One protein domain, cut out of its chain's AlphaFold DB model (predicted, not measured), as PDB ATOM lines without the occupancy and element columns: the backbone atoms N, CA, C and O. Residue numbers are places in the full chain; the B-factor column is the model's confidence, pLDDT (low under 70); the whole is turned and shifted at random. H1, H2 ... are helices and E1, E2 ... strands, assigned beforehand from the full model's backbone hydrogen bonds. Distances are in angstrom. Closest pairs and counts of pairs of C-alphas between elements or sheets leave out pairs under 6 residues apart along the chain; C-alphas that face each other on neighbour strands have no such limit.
ATOM      1  N   LYS A  80      81.884  76.290 -95.542       94.44
ATOM      2  CA  LYS A  80      81.093  75.069 -95.328       94.44
ATOM      3  C   LYS A  80      79.716  75.187 -95.968       94.44
ATOM      4  O   LYS A  80      79.114  76.257 -96.000       94.44
ATOM      5  N   VAL A  81      79.179  74.051 -96.403       94.25
ATOM      6  CA  VAL A  81      77.746  73.930 -96.690       94.25
ATOM      7  C   VAL A  81      77.039  73.552 -95.392       94.25
ATOM      8  O   VAL A  81      77.344  72.511 -94.810       94.25
ATOM      9  N   VAL A  82      76.109  74.387 -94.930       95.50
ATOM     10  CA  VAL A  82      75.314  74.112 -93.726       95.50
ATOM     11  C   VAL A  82      73.933  73.615 -94.136       95.50
ATOM     12  O   VAL A  82      73.181  74.319 -94.809       95.50
ATOM     13  N   VAL A  83      73.584  72.405 -93.707       94.69
ATOM     14  CA  VAL A  83      72.236  71.846 -93.844       94.69
ATOM     15  C   VAL A  83      71.571  71.918 -92.480       94.69
ATOM     16  O   VAL A  83      71.928  71.166 -91.576       94.69
ATOM     17  N   THR A  84      70.612  72.829 -92.325       94.62
ATOM     18  CA  THR A  84      69.771  72.896 -91.123       94.62
ATOM     19  C   THR A  84      68.516  72.064 -91.333       94.62
ATOM     20  O   THR A  84      67.743  72.331 -92.255       94.62
ATOM     21  N   ALA A  85      68.304  71.064 -90.484       93.69
ATOM     22  CA  ALA A  85      67.157  70.175 -90.559       93.69
ATOM     23  C   ALA A  85      66.289  70.295 -89.302       93.69
ATOM     24  O   ALA A  85      66.754  70.072 -88.187       93.69
ATOM     25  N   PHE A  86      65.007  70.602 -89.503       91.62
ATOM     26  CA  PHE A  86      64.004  70.632 -88.441       91.62
ATOM     27  C   PHE A  86      63.395  69.243 -88.287       91.62
ATOM     28  O   PHE A  86      62.691  68.755 -89.178       91.62
ATOM     29  N   LYS A  87      63.668  68.599 -87.159       91.31
ATOM     30  CA  LYS A  87      63.128  67.283 -86.836       91.31
ATOM     31  C   LYS A  87      61.762  67.464 -86.182       91.31
ATOM     32  O   LYS A  87      61.662  68.041 -85.100       91.31
ATOM     33  N   ASN A  88      60.720  66.992 -86.862       85.19
ATOM     34  CA  ASN A  88      59.339  67.044 -86.394       85.19
ATOM     35  C   ASN A  88      58.563  65.803 -86.869       85.19
ATOM     36  O   ASN A  88      58.904  65.205 -87.886       85.19
ATOM     37  N   GLY A  89      57.514  65.429 -86.137       81.19
ATOM     38  CA  GLY A  89      56.696  64.245 -86.424       81.19
ATOM     39  C   GLY A  89      55.422  64.519 -87.217       81.19
ATOM     40  O   GLY A  89      54.567  63.643 -87.290       81.19
ATOM     41  N   TRP A  90      55.255  65.719 -87.776       80.88
ATOM     42  CA  TRP A  90      53.967  66.144 -88.320       80.88
ATOM     43  C   TRP A  90      53.602  65.411 -89.617       80.88
ATOM     44  O   TRP A  90      52.440  65.077 -89.841       80.88
ATOM     45  N   CYS A  91      54.590  65.109 -90.463       83.12
ATOM     46  CA  CYS A  91      54.387  64.346 -91.689       83.12
ATOM     47  C   CYS A  91      55.429  63.222 -91.812       83.12
ATOM     48  O   CYS A  91      56.629  63.509 -91.806       83.12
ATOM     49  N   PRO A  92      55.023  61.954 -92.027       86.56
ATOM     50  CA  PRO A  92      55.966  60.852 -92.236       86.56
ATOM     51  C   PRO A  92      56.958  61.096 -93.384       86.56
ATOM     52  O   PRO A  92      58.113  60.675 -93.311       86.56
ATOM     53  N   ALA A  93      56.548  61.835 -94.422       89.25
ATOM     54  CA  ALA A  93      57.440  62.214 -95.514       89.25
ATOM     55  C   ALA A  93      58.588  63.125 -95.042       89.25
ATOM     56  O   ALA A  93      59.710  62.984 -95.523       89.25
ATOM     57  N   GLN A  94      58.351  64.010 -94.069       90.88
ATOM     58  CA  GLN A  94      59.398  64.875 -93.513       90.88
ATOM     59  C   GLN A  94      60.433  64.072 -92.719       90.88
ATOM     60  O   GLN A  94      61.629  64.311 -92.874       90.88
ATOM     61  N   ASN A  95      60.006  63.049 -91.970       90.19
ATOM     62  CA  ASN A  95      60.926  62.119 -91.304       90.19
ATOM     63  C   ASN A  95      61.834  61.396 -92.311       90.19
ATOM     64  O   ASN A  95      63.044  61.276 -92.100       90.19
ATOM     65  N   LEU A  96      61.265  60.950 -93.435       92.75
ATOM     66  CA  LEU A  96      62.024  60.310 -94.511       92.75
ATOM     67  C   LEU A  96      63.034  61.276 -95.146       92.75
ATOM     68  O   LEU A  96      64.192  60.903 -95.344       92.75
ATOM     69  N   VAL A  97      62.613  62.511 -95.440       93.00
ATOM     70  CA  VAL A  97      63.488  63.566 -95.976       93.00
ATOM     71  C   VAL A  97      64.634  63.855 -95.008       93.00
ATOM     72  O   VAL A  97      65.784  63.839 -95.435       93.00
ATOM     73  N   TYR A  98      64.352  64.017 -93.712       94.19
ATOM     74  CA  TYR A  98      65.371  64.222 -92.679       94.19
ATOM     75  C   TYR A  98      66.406  63.085 -92.667       94.19
ATOM     76  O   TYR A  98      67.610  63.342 -92.741       94.19
ATOM     77  N   LYS A  99      65.967  61.817 -92.647       94.00
ATOM     78  CA  LYS A  99      66.887  60.663 -92.632       94.00
ATOM     79  C   LYS A  99      67.747  60.598 -93.893       94.00
ATOM     80  O   LYS A  99      68.939  60.309 -93.798       94.00
ATOM     81  N   ARG A 100      67.158  60.869 -95.061       94.94
ATOM     82  CA  ARG A 100      67.871  60.882 -96.346       94.94
ATOM     83  C   ARG A 100      68.879  62.024 -96.420       94.94
ATOM     84  O   ARG A 100      70.017  61.774 -96.799       94.94
ATOM     85  N   ALA A 101      68.488  63.228 -96.006       94.19
ATOM     86  CA  ALA A 101      69.365  64.393 -95.968       94.19
ATOM     87  C   ALA A 101      70.546  64.171 -95.016       94.19
ATOM     88  O   ALA A 101      71.683  64.416 -95.399       94.19
ATOM     89  N   LYS A 102      70.300  63.625 -93.818       94.75
ATOM     90  CA  LYS A 102      71.355  63.302 -92.844       94.75
ATOM     91  C   LYS A 102      72.347  62.270 -93.379       94.75
ATOM     92  O   LYS A 102      73.548  62.425 -93.181       94.75
ATOM     93  N   ARG A 103      71.861  61.235 -94.079       95.38
ATOM     94  CA  ARG A 103      72.728  60.230 -94.718       95.38
ATOM     95  C   ARG A 103      73.574  60.847 -95.828       95.38
ATOM     96  O   ARG A 103      74.785  60.699 -95.790       95.38
ATOM     97  N   ALA A 104      72.945  61.574 -96.753       94.50
ATOM     98  CA  ALA A 104      73.654  62.244 -97.840       94.50
ATOM     99  C   ALA A 104      74.692  63.234 -97.298       94.50
ATOM    100  O   ALA A 104      75.805  63.299 -97.798       94.50
ATOM    101  N   ALA A 105      74.360  63.961 -96.230       94.38
ATOM    102  CA  ALA A 105      75.261  64.920 -95.614       94.38
ATOM    103  C   ALA A 105      76.556  64.297 -95.082       94.38
ATOM    104  O   ALA A 105      77.632  64.875 -95.235       94.38
ATOM    105  N   ALA A 106      76.455  63.100 -94.500       93.38
ATOM    106  CA  ALA A 106      77.603  62.371 -93.974       93.38
ATOM    107  C   ALA A 106      78.617  61.975 -95.066       93.38
ATOM    108  O   ALA A 106      79.801  61.840 -94.771       93.38
ATOM    109  N   GLU A 107      78.185  61.846 -96.326       95.25
ATOM    110  CA  GLU A 107      79.046  61.472 -97.459       95.25
ATOM    111  C   GLU A 107      80.019  62.600 -97.867       95.25
ATOM    112  O   GLU A 107      81.045  62.337 -98.490       95.25
ATOM    113  N   PHE A 108      79.754  63.855 -97.478       92.06
ATOM    114  CA  PHE A 108      80.576  65.021 -97.849       92.06
ATOM    115  C   PHE A 108      81.664  65.382 -96.822       92.06
ATOM    116  O   PHE A 108      82.420  66.342 -97.025       92.06
ATOM    117  N   GLY A 109      81.766  64.618 -95.729       87.56
ATOM    118  CA  GLY A 109      82.797  64.774 -94.705       87.56
ATOM    119  C   GLY A 109      82.895  66.201 -94.156       87.56
ATOM    120  O   GLY A 109      81.895  66.870 -93.914       87.56
ATOM    121  N   TYR A 110      84.124  66.700 -93.987       87.81
ATOM    122  CA  TYR A 110      84.378  67.990 -93.339       87.81
ATOM    123  C   TYR A 110      83.837  69.209 -94.102       87.81
ATOM    124  O   TYR A 110      83.813  70.297 -93.533       87.81
ATOM    125  N   LYS A 111      83.457  69.091 -95.380       90.00
ATOM    126  CA  LYS A 111      82.943  70.227 -96.173       90.00
ATOM    127  C   LYS A 111      81.497  70.583 -95.817       90.00
ATOM    128  O   LYS A 111      81.034  71.664 -96.186       90.00
ATOM    129  N   MET A 112      80.806  69.701 -95.094       93.44
ATOM    130  CA  MET A 112      79.416  69.882 -94.707       93.44
ATOM    131  C   MET A 112      79.247  69.910 -93.189       93.44
ATOM    132  O   MET A 112      79.903  69.172 -92.457       93.44
ATOM    133  N   VAL A 113      78.326  70.751 -92.727       94.94
ATOM    134  CA  VAL A 113      77.823  70.749 -91.353       94.94
ATOM    135  C   VAL A 113      76.335  70.428 -91.401       94.94
ATOM    136  O   VAL A 113      75.562  71.132 -92.050       94.94
ATOM    137  N   PHE A 114      75.934  69.361 -90.717       95.00
ATOM    138  CA  PHE A 114      74.527  69.018 -90.538       95.00
ATOM    139  C   PHE A 114      74.079  69.495 -89.157       95.00
ATOM    140  O   PHE A 114      74.494  68.934 -88.143       95.00
ATOM    141  N   TYR A 115      73.256  70.539 -89.125       94.75
ATOM    142  CA  TYR A 115      72.718  71.114 -87.899       94.75
ATOM    143  C   TYR A 115      71.271  70.664 -87.712       94.75
ATOM    144  O   TYR A 115      70.430  70.830 -88.596       94.75
ATOM    145  N   GLU A 116      70.979  70.064 -86.566       94.31
ATOM    146  CA  GLU A 116      69.661  69.524 -86.253       94.31
ATOM    147  C   GLU A 116      68.958  70.420 -85.238       94.31
ATOM    148  O   GLU A 116      69.506  70.715 -84.179       94.31
ATOM    149  N   VAL A 117      67.729  70.812 -85.560       92.25
ATOM    150  CA  VAL A 117      66.831  71.515 -84.644       92.25
ATOM    151  C   VAL A 117      65.715  70.552 -84.269       92.25
ATOM    152  O   VAL A 117      64.885  70.198 -85.113       92.25
ATOM    153  N   ASP A 118      65.706  70.104 -83.015       91.81
ATOM    154  CA  ASP A 118      64.637  69.253 -82.498       91.81
ATOM    155  C   ASP A 118      63.428  70.112 -82.108       91.81
ATOM    156  O   ASP A 118      63.423  70.784 -81.084       91.81
ATOM    157  N   THR A 119      62.395  70.102 -82.950       91.00
ATOM    158  CA  THR A 119      61.174  70.895 -82.722       91.00
ATOM    159  C   THR A 119      60.129  70.184 -81.864       91.00
ATOM    160  O   THR A 119      59.053  70.735 -81.638       91.00
ATOM    161  N   PHE A 120      60.427  68.978 -81.365       89.88
ATOM    162  CA  PHE A 120      59.657  68.409 -80.261       89.88
ATOM    163  C   PHE A 120      59.968  69.129 -78.941       89.88
ATOM    164  O   PHE A 120      59.125  69.135 -78.045       89.88
ATOM    165  N   ASP A 121      61.133  69.780 -78.834       91.12
ATOM    166  CA  ASP A 121      61.393  70.748 -77.772       91.12
ATOM    167  C   ASP A 121      60.676  72.071 -78.088       91.12
ATOM    168  O   ASP A 121      61.007  72.791 -79.035       91.12
ATOM    169  N   GLY A 122      59.689  72.409 -77.256       87.62
ATOM    170  CA  GLY A 122      58.911  73.636 -77.391       87.62
ATOM    171  C   GLY A 122      59.745  74.915 -77.287       87.62
ATOM    172  O   GLY A 122      59.375  75.913 -77.903       87.62
ATOM    173  N   LYS A 123      60.874  74.912 -76.563       89.88
ATOM    174  CA  LYS A 123      61.772  76.077 -76.521       89.88
ATOM    175  C   LYS A 123      62.442  76.270 -77.873       89.88
ATOM    176  O   LYS A 123      62.300  77.339 -78.456       89.88
ATOM    177  N   ALA A 124      63.063  75.217 -78.402       88.25
ATOM    178  CA  ALA A 124      63.705  75.242 -79.714       88.25
ATOM    179  C   ALA A 124      62.716  75.579 -80.845       88.25
ATOM    180  O   ALA A 124      63.074  76.279 -81.788       88.25
ATOM    181  N   PHE A 125      61.462  75.126 -80.749       88.12
ATOM    182  CA  PHE A 125      60.424  75.440 -81.736       88.12
ATOM    183  C   PHE A 125      59.957  76.905 -81.708       88.12
ATOM    184  O   PHE A 125      59.521  77.431 -82.733       88.12
TER     185      PHE A 125
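Overview. This is residues 80 to 125 of the 127 residues of an uncharacterized protein of Desulfotomaculum sp (UniProt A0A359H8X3). Two parallel strands, E1 and E2, run side by side as a narrow ribbon, and the longer helix, H1, runs back over one face of it. The short helix H2 is a small turn beyond the end of E2, away from H1. The printed part has 46 residues, with two named strands and two named helices in the order E1, H1, E2, H2; the class is mixed, helices and strands. It is only just compact, close to loose, with a radius of gyration of the C-alphas of 11.3 A, and flat, spanning 30 by 23 by 10 A.

Along the chain. E1, residues 81 to 87, begins at C-alpha 81 (77.746, 73.930, -96.690) and is 18.8 A long from first to last C-alpha. H1, residues 92 to 106, is 21.8 A long and begins at C-alpha 92 (55.966, 60.852, -92.236). E2, residues 112 to 118, is 19.2 A long. H2, residues 122 to 125, is 4.9 A long and ends at C-alpha 125 (60.424, 75.440, -81.736).

Arrangement. E1 and E2 are parallel neighbours at 20 degrees, with N 85 and O 115, and N 115 and O 83, each 2.9 A apart and within hydrogen-bond range. E1, H1 and E2 form a strand-helix-strand unit, two parallel neighbour strands with a helix between them along the chain, and its crossover is right-handed. The closest C-alphas of E1 and H1 are those of Ala 85 and Tyr 98, 6.6 A apart. Those of H1 and E2 are Ala 105 and Met 112, 6.5 A. Those of E2 and H2 are Asp 118 and Ala 124, 6.7 A. H2 is apart from E1 and from H1. In H1 every O i to N i+4 pair is within hydrogen-bond range; H2 is too short for such a pair, and its one O i to N i+3 pair is not within range.

Size, cuts and confidence. The two C-alphas farthest apart, those of Phe 108 and Gly 122, are 31.0 A apart. The printed part has no cut, and its three links are tight. The mean pLDDT of the printed part is 91.5, and no printed residue is under 70.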